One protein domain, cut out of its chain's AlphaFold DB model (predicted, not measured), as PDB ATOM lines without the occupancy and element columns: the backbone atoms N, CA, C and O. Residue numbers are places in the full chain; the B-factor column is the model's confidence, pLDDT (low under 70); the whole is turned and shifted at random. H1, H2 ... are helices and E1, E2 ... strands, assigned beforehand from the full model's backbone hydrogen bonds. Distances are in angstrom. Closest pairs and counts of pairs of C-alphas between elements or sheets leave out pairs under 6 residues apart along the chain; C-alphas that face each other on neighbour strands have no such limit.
ATOM      1  N   ILE A  26     -34.635 -50.226 -31.648       72.38
ATOM      2  CA  ILE A  26     -33.788 -49.032 -31.530       72.38
ATOM      3  C   ILE A  26     -33.773 -48.615 -30.061       72.38
ATOM      4  O   ILE A  26     -34.812 -48.271 -29.496       72.38
ATOM      5  N   LEU A  27     -32.600 -48.670 -29.433       71.62
ATOM      6  CA  LEU A  27     -32.404 -48.291 -28.038       71.62
ATOM      7  C   LEU A  27     -31.705 -46.936 -27.960       71.62
ATOM      8  O   LEU A  27     -30.523 -46.792 -28.278       71.62
ATOM      9  N   ILE A  28     -32.458 -45.951 -27.482       69.44
ATOM     10  CA  ILE A  28     -31.951 -44.646 -27.070       69.44
ATOM     11  C   ILE A  28     -31.564 -44.765 -25.600       69.44
ATOM     12  O   ILE A  28     -32.419 -44.883 -24.722       69.44
ATOM     13  N   LEU A  29     -30.264 -44.787 -25.327       64.31
ATOM     14  CA  LEU A  29     -29.762 -44.875 -23.962       64.31
ATOM     15  C   LEU A  29     -29.732 -43.469 -23.369       64.31
ATOM     16  O   LEU A  29     -28.745 -42.758 -23.496       64.31
ATOM     17  N   GLY A  30     -30.853 -43.074 -22.766       52.34
ATOM     18  CA  GLY A  30     -31.026 -41.792 -22.093       52.34
ATOM     19  C   GLY A  30     -31.741 -41.978 -20.758       52.34
ATOM     20  O   GLY A  30     -32.871 -42.453 -20.701       52.34
ATOM     21  N   THR A  31     -31.077 -41.563 -19.682       41.72
ATOM     22  CA  THR A  31     -31.557 -41.501 -18.286       41.72
ATOM     23  C   THR A  31     -31.846 -42.839 -17.574       41.72
ATOM     24  O   THR A  31     -32.795 -43.553 -17.865       41.72
ATOM     25  N   ASN A  32     -31.030 -43.126 -16.550       43.62
ATOM     26  CA  ASN A  32     -31.290 -43.995 -15.384       43.62
ATOM     27  C   ASN A  32     -31.745 -45.454 -15.585       43.62
ATOM     28  O   ASN A  32     -31.967 -46.161 -14.601       43.62
ATOM     29  N   GLY A  33     -31.832 -45.955 -16.809       48.75
ATOM     30  CA  GLY A  33     -32.001 -47.380 -17.047       48.75
ATOM     31  C   GLY A  33     -30.687 -48.084 -16.758       48.75
ATOM     32  O   GLY A  33     -29.791 -48.058 -17.595       48.75
ATOM     33  N   ALA A  34     -30.547 -48.714 -15.589       52.53
ATOM     34  CA  ALA A  34     -29.517 -49.723 -15.388       52.53
ATOM     35  C   ALA A  34     -29.757 -50.821 -16.428       52.53
ATOM     36  O   ALA A  34     -30.592 -51.709 -16.243       52.53
ATOM     37  N   VAL A  35     -29.079 -50.706 -17.565       56.66
ATOM     38  CA  VAL A  35     -29.142 -51.702 -18.615       56.66
ATOM     39  C   VAL A  35     -28.499 -52.947 -18.034       56.66
ATOM     40  O   VAL A  35     -27.302 -52.979 -17.769       56.66
ATOM     41  N   ARG A  36     -29.322 -53.948 -17.731       66.00
ATOM     42  CA  ARG A  36     -28.834 -55.220 -17.215       66.00
ATOM     43  C   ARG A  36     -28.172 -55.914 -18.395       66.00
ATOM     44  O   ARG A  36     -28.873 -56.320 -19.318       66.00
ATOM     45  N   ASP A  37     -26.847 -56.021 -18.364       70.50
ATOM     46  CA  ASP A  37     -26.030 -56.648 -19.412       70.50
ATOM     47  C   ASP A  37     -26.648 -57.971 -19.889       70.50
ATOM     48  O   ASP A  37     -26.726 -58.244 -21.079       70.50
ATOM     49  N   GLU A  38     -27.172 -58.761 -18.953       70.06
ATOM     50  CA  GLU A  38     -27.849 -60.028 -19.217       70.06
ATOM     51  C   GLU A  38     -29.090 -59.887 -20.116       70.06
ATOM     52  O   GLU A  38     -29.279 -60.694 -21.021       70.06
ATOM     53  N   THR A  39     -29.900 -58.840 -19.934       75.00
ATOM     54  CA  THR A  39     -31.072 -58.568 -20.777       75.00
ATOM     55  C   THR A  39     -30.659 -58.193 -22.199       75.00
ATOM     56  O   THR A  39     -31.276 -58.681 -23.139       75.00
ATOM     57  N   LEU A  40     -29.597 -57.396 -22.376       77.88
ATOM     58  CA  LEU A  40     -29.070 -57.103 -23.716       77.88
ATOM     59  C   LEU A  40     -28.487 -58.347 -24.391       77.88
ATOM     60  O   LEU A  40     -28.704 -58.563 -25.577       77.88
ATOM     61  N   LEU A  41     -27.775 -59.190 -23.640       79.88
ATOM     62  CA  LEU A  41     -27.185 -60.425 -24.165       79.88
ATOM     63  C   LEU A  41     -28.230 -61.475 -24.560       79.88
ATOM     64  O   LEU A  41     -27.952 -62.319 -25.410       79.88
ATOM     65  N   GLN A  42     -29.413 -61.427 -23.947       79.94
ATOM     66  CA  GLN A  42     -30.551 -62.282 -24.282       79.94
ATOM     67  C   GLN A  42     -31.353 -61.776 -25.492       79.94
ATOM     68  O   GLN A  42     -32.233 -62.497 -25.964       79.94
ATOM     69  N   LEU A  43     -31.061 -60.580 -26.022       80.62
ATOM     70  CA  LEU A  43     -31.721 -60.087 -27.228       80.62
ATOM     71  C   LEU A  43     -31.358 -60.971 -28.428       80.62
ATOM     72  O   LEU A  43     -30.199 -61.093 -28.822       80.62
ATOM     73  N   SER A  44     -32.380 -61.575 -29.028       78.25
ATOM     74  CA  SER A  44     -32.287 -62.329 -30.286       78.25
ATOM     75  C   SER A  44     -32.527 -61.461 -31.520       78.25
ATOM     76  O   SER A  44     -32.347 -61.909 -32.648       78.25
ATOM     77  N   THR A  45     -32.974 -60.233 -31.300       81.56
ATOM     78  CA  THR A  45     -33.491 -59.330 -32.318       81.56
ATOM     79  C   THR A  45     -32.415 -58.325 -32.724       81.56
ATOM     80  O   THR A  45     -31.671 -57.884 -31.842       81.56
ATOM     81  N   PRO A  46     -32.307 -57.944 -34.011       85.44
ATOM     82  CA  PRO A  46     -31.383 -56.899 -34.422       85.44
ATOM     83  C   PRO A  46     -31.619 -55.607 -33.641       85.44
ATOM     84  O   PRO A  46     -32.759 -55.152 -33.501       85.44
ATOM     85  N   VAL A  47     -30.543 -55.028 -33.115       85.44
ATOM     86  CA  VAL A  47     -30.619 -53.866 -32.229       85.44
ATOM     87  C   VAL A  47     -29.662 -52.770 -32.668       85.44
ATOM     88  O   VAL A  47     -28.511 -53.030 -33.008       85.44
ATOM     89  N   MET A  48     -30.118 -51.526 -32.622       86.19
ATOM     90  CA  MET A  48     -29.250 -50.378 -32.832       86.19
ATOM     91  C   MET A  48     -29.283 -49.468 -31.616       86.19
ATOM     92  O   MET A  48     -30.350 -49.069 -31.151       86.19
ATOM     93  N   PHE A  49     -28.104 -49.136 -31.112       85.50
ATOM     94  CA  PHE A  49     -27.918 -48.237 -29.990       85.50
ATOM     95  C   PHE A  49     -27.539 -46.852 -30.499       85.50
ATOM     96  O   PHE A  49     -26.639 -46.724 -31.327       85.50
ATOM     97  N   VAL A  50     -28.191 -45.817 -29.978       83.06
ATOM     98  CA  VAL A  50     -27.800 -44.421 -30.207       83.06
ATOM     99  C   VAL A  50     -27.477 -43.798 -28.858       83.06
ATOM    100  O   VAL A  50     -28.314 -43.806 -27.952       83.06
ATOM    101  N   GLN A  51     -26.252 -43.292 -28.712       80.88
ATOM    102  CA  GLN A  51     -25.751 -42.776 -27.440       80.88
ATOM    103  C   GLN A  51     -24.902 -41.514 -27.627       80.88
ATOM    104  O   GLN A  51     -24.080 -41.441 -28.533       80.88
ATOM    105  N   GLY A  52     -25.049 -40.524 -26.743       81.06
ATOM    106  CA  GLY A  52     -24.140 -39.377 -26.681       81.06
ATOM    107  C   GLY A  52     -22.788 -39.724 -26.043       81.06
ATOM    108  O   GLY A  52     -22.741 -40.398 -25.012       81.06
ATOM    109  N   SER A  53     -21.671 -39.235 -26.600       78.25
ATOM    110  CA  SER A  53     -20.326 -39.522 -26.055       78.25
ATOM    111  C   SER A  53     -20.041 -38.855 -24.704       78.25
ATOM    112  O   SER A  53     -19.102 -39.240 -24.007       78.25
ATOM    113  N   LYS A  54     -20.860 -37.876 -24.298       73.50
ATOM    114  CA  LYS A  54     -20.771 -37.202 -22.991       73.50
ATOM    115  C   LYS A  54     -21.831 -37.664 -22.000       73.50
ATOM    116  O   LYS A  54     -22.052 -37.009 -20.980       73.50
ATOM    117  N   ASP A  55     -22.480 -38.787 -22.282       69.31
ATOM    118  CA  ASP A  55     -23.421 -39.381 -21.353       69.31
ATOM    119  C   ASP A  55     -22.690 -40.012 -20.150       69.31
ATOM    120  O   ASP A  55     -22.132 -41.101 -20.217       69.31
ATOM    121  N   VAL A  56     -22.696 -39.301 -19.023       62.00
ATOM    122  CA  VAL A  56     -22.177 -39.753 -17.721       62.00
ATOM    123  C   VAL A  56     -22.946 -40.956 -17.143       62.00
ATOM    124  O   VAL A  56     -22.403 -41.678 -16.307       62.00
ATOM    125  N   LEU A  57     -24.193 -41.201 -17.558       64.12
ATOM    126  CA  LEU A  57     -25.034 -42.277 -17.019       64.12
ATOM    127  C   LEU A  57     -24.782 -43.628 -17.688       64.12
ATOM    128  O   LEU A  57     -25.031 -44.660 -17.062       64.12
ATOM    129  N   CYS A  58     -24.267 -43.653 -18.916       62.81
ATOM    130  CA  CYS A  58     -23.943 -44.893 -19.613       62.81
ATOM    131  C   CYS A  58     -22.477 -44.886 -20.075       62.81
ATOM    132  O   CYS A  58     -22.133 -44.206 -21.036       62.81
ATOM    133  N   PRO A  59     -21.570 -45.649 -19.438       71.88
ATOM    134  CA  PRO A  59     -20.191 -45.722 -19.903       71.88
ATOM    135  C   PRO A  59     -20.140 -46.390 -21.281       71.88
ATOM    136  O   PRO A  59     -20.447 -47.580 -21.402       71.88
ATOM    137  N   LEU A  60     -19.713 -45.644 -22.302       76.00
ATOM    138  CA  LEU A  60     -19.615 -46.126 -23.684       76.00
ATOM    139  C   LEU A  60     -18.790 -47.422 -23.796       76.00
ATOM    140  O   LEU A  60     -19.132 -48.323 -24.563       76.00
ATOM    141  N   ASP A  61     -17.748 -47.561 -22.973       79.06
ATOM    142  CA  ASP A  61     -16.907 -48.761 -22.907       79.06
ATOM    143  C   ASP A  61     -17.689 -50.013 -22.490       79.06
ATOM    144  O   ASP A  61     -17.474 -51.106 -23.029       79.06
ATOM    145  N   LYS A  62     -18.625 -49.865 -21.541       78.50
ATOM    146  CA  LYS A  62     -19.477 -50.975 -21.097       78.50
ATOM    147  C   LYS A  62     -20.413 -51.396 -22.216       78.50
ATOM    148  O   LYS A  62     -20.461 -52.582 -22.535       78.50
ATOM    149  N   LEU A  63     -21.088 -50.437 -22.847       79.62
ATOM    150  CA  LEU A  63     -21.998 -50.731 -23.946       79.62
ATOM    151  C   LEU A  63     -21.267 -51.389 -25.116       79.62
ATOM    152  O   LEU A  63     -21.687 -52.438 -25.589       79.62
ATOM    153  N   THR A  64     -20.115 -50.847 -25.507       82.50
ATOM    154  CA  THR A  64     -19.269 -51.422 -26.564       82.50
ATOM    155  C   THR A  64     -18.866 -52.862 -26.238       82.50
ATOM    156  O   THR A  64     -18.861 -53.732 -27.110       82.50
ATOM    157  N   THR A  65     -18.546 -53.143 -24.972       85.00
ATOM    158  CA  THR A  65     -18.219 -54.501 -24.516       85.00
ATOM    159  C   THR A  65     -19.422 -55.438 -24.605       85.00
ATOM    160  O   THR A  65     -19.259 -56.597 -24.981       85.00
ATOM    161  N   ILE A  66     -20.622 -54.957 -24.275       83.31
ATOM    162  CA  ILE A  66     -21.857 -55.743 -24.370       83.31
ATOM    163  C   ILE A  66     -22.202 -56.007 -25.835       83.31
ATOM    164  O   ILE A  66     -22.375 -57.167 -26.190       83.31
ATOM    165  N   CYS A  67     -22.185 -54.989 -26.697       84.62
ATOM    166  CA  CYS A  67     -22.391 -55.113 -28.143       84.62
ATOM    167  C   CYS A  67     -21.487 -56.195 -28.763       84.62
ATOM    168  O   CYS A  67     -21.951 -57.059 -29.503       84.62
ATOM    169  N   LYS A  68     -20.206 -56.245 -28.369       85.31
ATOM    170  CA  LYS A  68     -19.266 -57.299 -28.804       85.31
ATOM    171  C   LYS A  68     -19.622 -58.708 -28.319       85.31
ATOM    172  O   LYS A  68     -19.223 -59.685 -28.945       85.31
ATOM    173  N   LYS A  69     -20.296 -58.826 -27.176       85.50
ATOM    174  CA  LYS A  69     -20.730 -60.105 -26.591       85.50
ATOM    175  C   LYS A  69     -22.108 -60.545 -27.096       85.50
ATOM    176  O   LYS A  69     -22.462 -61.712 -26.929       85.50
ATOM    177  N   MET A  70     -22.888 -59.630 -27.669       83.75
ATOM    178  CA  MET A  70     -24.202 -59.929 -28.224       83.75
ATOM    179  C   MET A  70     -24.082 -60.833 -29.450       83.75
ATOM    180  O   MET A  70     -23.157 -60.717 -30.250       83.75
ATOM    181  N   LYS A  71     -25.033 -61.761 -29.578       81.81
ATOM    182  CA  LYS A  71     -25.079 -62.727 -30.684       81.81
ATOM    183  C   LYS A  71     -25.929 -62.251 -31.860       81.81
ATOM    184  O   LYS A  71     -25.795 -62.797 -32.950       81.81
ATOM    185  N   CYS A  72     -26.816 -61.282 -31.640       81.81
ATOM    186  CA  CYS A  72     -27.644 -60.710 -32.694       81.81
ATOM    187  C   CYS A  72     -26.907 -59.573 -33.432       81.81
ATOM    188  O   CYS A  72     -25.953 -59.001 -32.886       81.81
ATOM    189  N   PRO A  73     -27.346 -59.223 -34.657       84.88
ATOM    190  CA  PRO A  73     -26.832 -58.062 -35.372       84.88
ATOM    191  C   PRO A  73     -27.021 -56.804 -34.527       84.88
ATOM    192  O   PRO A  73     -28.145 -56.464 -34.154       84.88
ATOM    193  N   ASN A  74     -25.921 -56.135 -34.199       87.19
ATOM    194  CA  ASN A  74     -25.954 -54.937 -33.380       87.19
ATOM    195  C   ASN A  74     -25.042 -53.844 -33.931       87.19
ATOM    196  O   ASN A  74     -23.963 -54.128 -34.450       87.19
ATOM    197  N   GLU A  75     -25.485 -52.598 -33.799       88.06
ATOM    198  CA  GLU A  75     -24.695 -51.409 -34.119       88.06
ATOM    199  C   GLU A  75     -24.819 -50.360 -33.019       88.06
ATOM    200  O   GLU A  75     -25.837 -50.261 -32.340       88.06
ATOM    201  N   LEU A  76     -23.762 -49.570 -32.850       87.44
ATOM    202  CA  LEU A  76     -23.694 -48.473 -31.896       87.44
ATOM    203  C   LEU A  76     -23.317 -47.198 -32.643       87.44
ATOM    204  O   LEU A  76     -22.213 -47.091 -33.175       87.44
ATOM    205  N   HIS A  77     -24.237 -46.239 -32.664       87.31
ATOM    206  CA  HIS A  77     -24.000 -44.894 -33.153       87.31
ATOM    207  C   HIS A  77     -23.719 -43.958 -31.981       87.31
ATOM    208  O   HIS A  77     -24.529 -43.832 -31.058       87.31
ATOM    209  N   VAL A  78     -22.569 -43.295 -32.034       85.12
ATOM    210  CA  VAL A  78     -22.131 -42.366 -30.997       85.12
ATOM    211  C   VAL A  78     -22.272 -40.941 -31.506       85.12
ATOM    212  O   VAL A  78     -21.652 -40.565 -32.497       85.12
ATOM    213  N   ILE A  79     -23.078 -40.143 -30.810       83.00
ATOM    214  CA  ILE A  79     -23.226 -38.717 -31.079       83.00
ATOM    215  C   ILE A  79     -22.130 -37.976 -30.320       83.00
ATOM    216  O   ILE A  79     -22.191 -37.804 -29.097       83.00
ATOM    217  N   GLU A  80     -21.107 -37.545 -31.054       79.19
ATOM    218  CA  GLU A  80     -19.953 -36.868 -30.475       79.19
ATOM    219  C   GLU A  80     -20.336 -35.540 -29.815       79.19
ATOM    220  O   GLU A  80     -20.818 -34.602 -30.446       79.19
ATOM    221  N   GLY A  81     -20.112 -35.454 -28.503       73.12
ATOM    222  CA  GLY A  81     -20.471 -34.295 -27.695       73.12
ATOM    223  C   GLY A  81     -21.930 -34.228 -27.261       73.12
ATOM    224  O   GLY A  81     -22.267 -33.271 -26.559       73.12
ATOM    225  N   GLY A  82     -22.755 -35.207 -27.641       74.38
ATOM    226  CA  GLY A  82     -24.138 -35.324 -27.194       74.38
ATOM    227  C   GLY A  82     -24.210 -35.659 -25.707       74.38
ATOM    228  O   GLY A  82     -23.482 -36.531 -25.223       74.38
ATOM    229  N   ASP A  83     -25.066 -34.944 -24.984       69.88
ATOM    230  CA  ASP A  83     -25.493 -35.309 -23.636       69.88
ATOM    231  C   ASP A  83     -26.634 -36.350 -23.671       69.88
ATOM    232  O   ASP A  83     -26.923 -36.944 -24.710       69.88
ATOM    233  N   HIS A  84     -27.286 -36.594 -22.531       65.94
ATOM    234  CA  HIS A  84     -28.350 -37.604 -22.396       65.94
ATOM    235  C   HIS A  84     -29.580 -37.329 -23.262       65.94
ATOM    236  O   HIS A  84     -30.378 -38.229 -23.507       65.94
ATOM    237  N   SER A  85     -29.781 -36.079 -23.676       66.00
ATOM    238  CA  SER A  85     -30.858 -35.680 -24.581       66.00
ATOM    239  C   SER A  85     -30.364 -35.574 -26.022       66.00
ATOM    240  O   SER A  85     -31.014 -34.924 -26.833       66.00
ATOM    241  N   PHE A  86     -29.194 -36.153 -26.321       70.62
ATOM    242  CA  PHE A  86     -28.457 -35.976 -27.572       70.62
ATOM    243  C   PHE A  86     -28.112 -34.522 -27.882       70.62
ATOM    244  O   PHE A  86     -27.724 -34.188 -29.001       70.62
ATOM    245  N   LYS A  87     -28.224 -33.638 -26.889       73.62
ATOM    246  CA  LYS A  87     -27.983 -32.223 -27.081       73.62
ATOM    247  C   LYS A  87     -26.490 -31.992 -27.023       73.62
ATOM    248  O   LYS A  87     -25.823 -32.286 -26.031       73.62
ATOM    249  N   ILE A  88     -25.952 -31.461 -28.105       78.75
ATOM    250  CA  ILE A  88     -24.534 -31.160 -28.187       78.75
ATOM    251  C   ILE A  88     -24.323 -29.749 -27.649       78.75
ATOM    252  O   ILE A  88     -24.937 -28.771 -28.083       78.75
ATOM    253  N   GLY A  89     -23.436 -29.617 -26.663       75.94
ATOM    254  CA  GLY A  89     -23.091 -28.306 -26.122       75.94
ATOM    255  C   GLY A  89     -22.517 -27.391 -27.212       75.94
ATOM    256  O   GLY A  89     -21.637 -27.809 -27.962       75.94
ATOM    257  N   LYS A  90     -22.939 -26.115 -27.251       74.69
ATOM    258  CA  LYS A  90     -22.498 -25.115 -28.253       74.69
ATOM    259  C   LYS A  90     -20.987 -25.093 -28.499       74.69
ATOM    260  O   LYS A  90     -20.565 -24.950 -29.635       74.69
ATOM    261  N   LYS A  91     -20.180 -25.262 -27.445       73.62
ATOM    262  CA  LYS A  91     -18.712 -25.282 -27.531       73.62
ATOM    263  C   LYS A  91     -18.177 -26.462 -28.352       73.62
ATOM    264  O   LYS A  91     -17.176 -26.301 -29.043       73.62
ATOM    265  N   ILE A  92     -18.823 -27.628 -28.261       73.50
ATOM    266  CA  ILE A  92     -18.466 -28.790 -29.077       73.50
ATOM    267  C   ILE A  92     -18.907 -28.540 -30.511       73.50
ATOM    268  O   ILE A  92     -18.040 -28.588 -31.364       73.50
ATOM    269  N   LEU A  93     -20.164 -28.142 -30.750       78.50
ATOM    270  CA  LEU A  93     -20.676 -27.810 -32.091       78.50
ATOM    271  C   LEU A  93     -19.738 -26.863 -32.857       78.50
ATOM    272  O   LEU A  93     -19.323 -27.148 -33.975       78.50
ATOM    273  N   THR A  94     -19.302 -25.774 -32.217       74.69
ATOM    274  CA  THR A  94     -18.364 -24.823 -32.832       74.69
ATOM    275  C   THR A  94     -16.963 -25.389 -33.059       74.69
ATOM    276  O   THR A  94     -16.274 -24.948 -33.970       74.69
ATOM    277  N   SER A  95     -16.511 -26.325 -32.220       76.38
ATOM    278  CA  SER A  95     -15.165 -26.905 -32.307       76.38
ATOM    279  C   SER A  95     -15.090 -28.097 -33.259       76.38
ATOM    280  O   SER A  95     -14.028 -28.334 -33.826       76.38
ATOM    281  N   SER A  96     -16.169 -28.865 -33.398       71.50
ATOM    282  CA  SER A  96     -16.295 -29.963 -34.356       71.50
ATOM    283  C   SER A  96     -16.807 -29.487 -35.715       71.50
ATOM    284  O   SER A  96     -16.758 -30.249 -36.673       71.50
ATOM    285  N   GLY A  97     -17.275 -28.236 -35.806       77.44
ATOM    286  CA  GLY A  97     -17.818 -27.664 -37.033       77.44
ATOM    287  C   GLY A  97     -19.139 -28.298 -37.459       77.44
ATOM    288  O   GLY A  97     -19.456 -28.253 -38.640       77.44
ATOM    289  N   THR A  98     -19.881 -28.894 -36.521       76.50
ATOM    290  CA  THR A  98     -21.172 -29.537 -36.790       76.50
ATOM    291  C   THR A  98     -22.317 -28.774 -36.134       76.50
ATOM    292  O   THR A  98     -22.101 -27.942 -35.246       76.50
ATOM    293  N   THR A  99     -23.545 -29.054 -36.556       83.00
ATOM    294  CA  THR A  99     -24.766 -28.518 -35.942       83.00
ATOM    295  C   THR A  99     -25.542 -29.614 -35.211       83.00
ATOM    296  O   THR A  99     -25.274 -30.802 -35.377       83.00
ATOM    297  N   GLN A 100     -26.488 -29.215 -34.358       79.25
ATOM    298  CA  GLN A 100     -27.391 -30.171 -33.710       79.25
ATOM    299  C   GLN A 100     -28.175 -30.962 -34.768       79.25
ATOM    300  O   GLN A 100     -28.224 -32.185 -34.701       79.25
ATOM    301  N   ASP A 101     -28.700 -30.259 -35.774       81.19
ATOM    302  CA  ASP A 101     -29.483 -30.846 -36.861       81.19
ATOM    303  C   ASP A 101     -28.656 -31.857 -37.667       81.19
ATOM    304  O   ASP A 101     -29.128 -32.954 -37.945       81.19
ATOM    305  N   GLU A 102     -27.392 -31.547 -37.978       82.38
ATOM    306  CA  GLU A 102     -26.492 -32.496 -38.652       82.38
ATOM    307  C   GLU A 102     -26.218 -33.747 -37.814       82.38
ATOM    308  O   GLU A 102     -26.120 -34.849 -38.354       82.38
ATOM    309  N   ALA A 103     -26.068 -33.605 -36.496       81.00
ATOM    310  CA  ALA A 103     -25.851 -34.746 -35.617       81.00
ATOM    311  C   ALA A 103     -27.085 -35.659 -35.548       81.00
ATOM    312  O   ALA A 103     -26.950 -36.883 -35.593       81.00
ATOM    313  N   GLU A 104     -28.278 -35.071 -35.491       81.31
ATOM    314  CA  GLU A 104     -29.547 -35.801 -35.547       81.31
ATOM    315  C   GLU A 104     -29.755 -36.461 -36.919       81.31
ATOM    316  O   GLU A 104     -30.102 -37.641 -36.993       81.31
ATOM    317  N   GLU A 105     -29.452 -35.755 -38.010       86.31
ATOM    318  CA  GLU A 105     -29.510 -36.297 -39.370       86.31
ATOM    319  C   GLU A 105     -28.529 -37.465 -39.556       86.31
ATOM    320  O   GLU A 105     -28.867 -38.481 -40.165       86.31
ATOM    321  N   ASN A 106     -27.324 -37.370 -38.993       85.44
ATOM    322  CA  ASN A 106     -26.348 -38.458 -39.019       85.44
ATOM    323  C   ASN A 106     -26.821 -39.679 -38.221       85.44
ATOM    324  O   ASN A 106     -26.610 -40.811 -38.667       85.44
ATOM    325  N   ALA A 107     -27.497 -39.471 -37.088       83.88
ATOM    326  CA  ALA A 107     -28.106 -40.562 -36.334       83.88
ATOM    327  C   ALA A 107     -29.211 -41.251 -37.154       83.88
ATOM    328  O   ALA A 107     -29.222 -42.480 -37.249       83.88
ATOM    329  N   LEU A 108     -30.075 -40.477 -37.823       85.69
ATOM    330  CA  LEU A 108     -31.108 -41.003 -38.726       85.69
ATOM    331  C   LEU A 108     -30.506 -41.790 -39.894       85.69
ATOM    332  O   LEU A 108     -30.889 -42.936 -40.116       85.69
ATOM    333  N   LYS A 109     -29.500 -41.238 -40.580       88.06
ATOM    334  CA  LYS A 109     -28.769 -41.932 -41.657       88.06
ATOM    335  C   LYS A 109     -28.143 -43.238 -41.180       88.06
ATOM    336  O   LYS A 109     -28.097 -44.222 -41.918       88.06
ATOM    337  N   SER A 110     -27.640 -43.262 -39.947       87.00
ATOM    338  CA  SER A 110     -27.085 -44.477 -39.360       87.00
ATOM    339  C   SER A 110     -28.175 -45.526 -39.122       87.00
ATOM    340  O   SER A 110     -27.936 -46.700 -39.397       87.00
ATOM    341  N   ILE A 111     -29.366 -45.114 -38.671       85.50
ATOM    342  CA  ILE A 111     -30.535 -45.995 -38.522       85.50
ATOM    343  C   ILE A 111     -30.965 -46.543 -39.880       85.50
ATOM    344  O   ILE A 111     -31.085 -47.755 -40.034       85.50
ATOM    345  N   GLU A 112     -31.125 -45.685 -40.887       87.62
ATOM    346  CA  GLU A 112     -31.471 -46.103 -42.249       87.62
ATOM    347  C   GLU A 112     -30.469 -47.119 -42.801       87.62
ATOM    348  O   GLU A 112     -30.861 -48.141 -43.361       87.62
ATOM    349  N   ARG A 113     -29.168 -46.885 -42.592       88.06
ATOM    350  CA  ARG A 113     -28.113 -47.813 -43.014       88.06
ATOM    351  C   ARG A 113     -28.207 -49.155 -42.293       88.06
ATOM    352  O   ARG A 113     -27.956 -50.185 -42.916       88.06
ATOM    353  N   PHE A 114     -28.532 -49.154 -41.006       86.56
ATOM    354  CA  PHE A 114     -28.717 -50.383 -40.243       86.56
ATOM    355  C   PHE A 114     -29.927 -51.173 -40.747       86.56
ATOM    356  O   PHE A 114     -29.795 -52.361 -41.036       86.56
ATOM    357  N   LEU A 115     -31.071 -50.510 -40.946       84.69
ATOM    358  CA  LEU A 115     -32.261 -51.132 -41.535       84.69
ATOM    359  C   LEU A 115     -31.944 -51.693 -42.929       84.69
ATOM    360  O   LEU A 115     -32.235 -52.852 -43.206       84.69
ATOM    361  N   ALA A 116     -31.258 -50.925 -43.778       86.38
ATOM    362  CA  ALA A 116     -30.861 -51.376 -45.106       86.38
ATOM    363  C   ALA A 116     -29.984 -52.640 -45.068       86.38
ATOM    364  O   ALA A 116     -30.148 -53.500 -45.917       86.38
ATOM    365  N   LYS A 117     -29.096 -52.806 -44.080       83.38
ATOM    366  CA  LYS A 117     -28.286 -54.033 -43.931       83.38
ATOM    367  C   LYS A 117     -29.086 -55.263 -43.498       83.38
ATOM    368  O   LYS A 117     -28.589 -56.375 -43.639       83.38
ATOM    369  N   LEU A 118     -30.248 -55.068 -42.880       81.19
ATOM    370  CA  LEU A 118     -31.079 -56.158 -42.371       81.19
ATOM    371  C   LEU A 118     -32.114 -56.627 -43.390       81.19
ATOM    372  O   LEU A 118     -32.432 -57.812 -43.418       81.19
ATOM    373  N   TYR A 119     -32.636 -55.701 -44.196       76.56
ATOM    374  CA  TYR A 119     -33.721 -55.960 -45.147       76.56
ATOM    375  C   TYR A 119     -33.275 -55.992 -46.618       76.56
ATOM    376  O   TYR A 119     -34.124 -56.150 -47.495       76.56
ATOM    377  N   CYS A 120     -31.980 -55.827 -46.903       57.09
ATOM    378  CA  CYS A 120     -31.415 -55.849 -48.255       57.09
ATOM    379  C   CYS A 120     -30.298 -56.888 -48.366       57.09
ATOM    380  O   CYS A 120     -30.194 -57.488 -49.460       57.09
TER     381      CYS A 120
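Overview. This is residues 26 to 120 of the 120 residues of an uncharacterized protein of Amborella trichopoda (UniProt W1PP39). A small sheet of three parallel strands is sandwiched between two helices, the long H4 over one face and the shorter H2 over the other, in three layers. The short H1 sits by the end of the sheet where E2 and E3 begin, and H3 lies beyond the opposite end. The printed part has 95 residues with four named helices and three named strands, in the order E1, H1, E2, H2, E3, H3, H4; the sheet runs E1, E2, E3, and the class is mixed, helices and strands. The whole is compact, with a radius of gyration of the C-alphas of 13.8 A, and flat, spanning 40 by 33 by 17 A.

Along the chain. Find C-alpha 26 at (-33.788, -49.032, -31.530); here E1 begins and runs over residues 26 to 28, 6.5 A long. Next look at H1, residues 37 to 41, 6.2 A, and then at E2, residues 47 to 52, 16.8 A. H2 takes residues 60 to 69 and measures 14.3 A. E3, residues 74 to 79, begins at C-alpha 74 at (-25.954, -54.937, -33.380) and is 16.6 A long. H3 is residues 90 to 96, 10.0 A, and H4, residues 100 to 119, runs 28.9 A to C-alpha 119 at (-33.721, -55.960, -45.147).

Arrangement. Begin at the edge strand E1, parallel to the inner strand E2 at 21 degrees; N 27 and O 48 are 2.9 A apart, within hydrogen-bond range. E2 and the other edge strand, E3, are parallel at 17 degrees, with N 49 and O 75 at 2.8 A. E1, H1, E2 and E2, H2, E3 are strand-helix-strand units, two parallel neighbour strands with a helix between, each with a right-handed crossover. H2 is on the sheet at a height of 9.4 A, over E3 and along the strands, at 7 degrees to E3 on the local plane; its closest C-alphas to E3 are those of Cys 67 and Asn 74, 6.3 A apart. On the opposite face, H4 has a height over the sheet of 9.5 A, over E2 and E3; its closest C-alphas to E3 are those of Ala 103 and Ile 79, at 6.6 A. H1 is not on the sheet but touches H2, closest at the C-alphas of Asp 37 and Ile 66, 6.5 A. H3, not on the sheet, is close to but not clearly touching H4, closest at the C-alphas of Leu 93 and Gln 100, 7.3 A. In H1, H2, H3 and H4 every O i to N i+4 pair is within hydrogen-bond range.

Size, cuts and confidence. The C-alphas of Gln 42 and Thr 94 are the two farthest apart, 40.3 A. The printed part has no cut and no long link. Look for pLDDT under 70 at residues 28 to 36, 55 to 58, 83 to 85 and 120; the mean of the printed part of this model is 76.8.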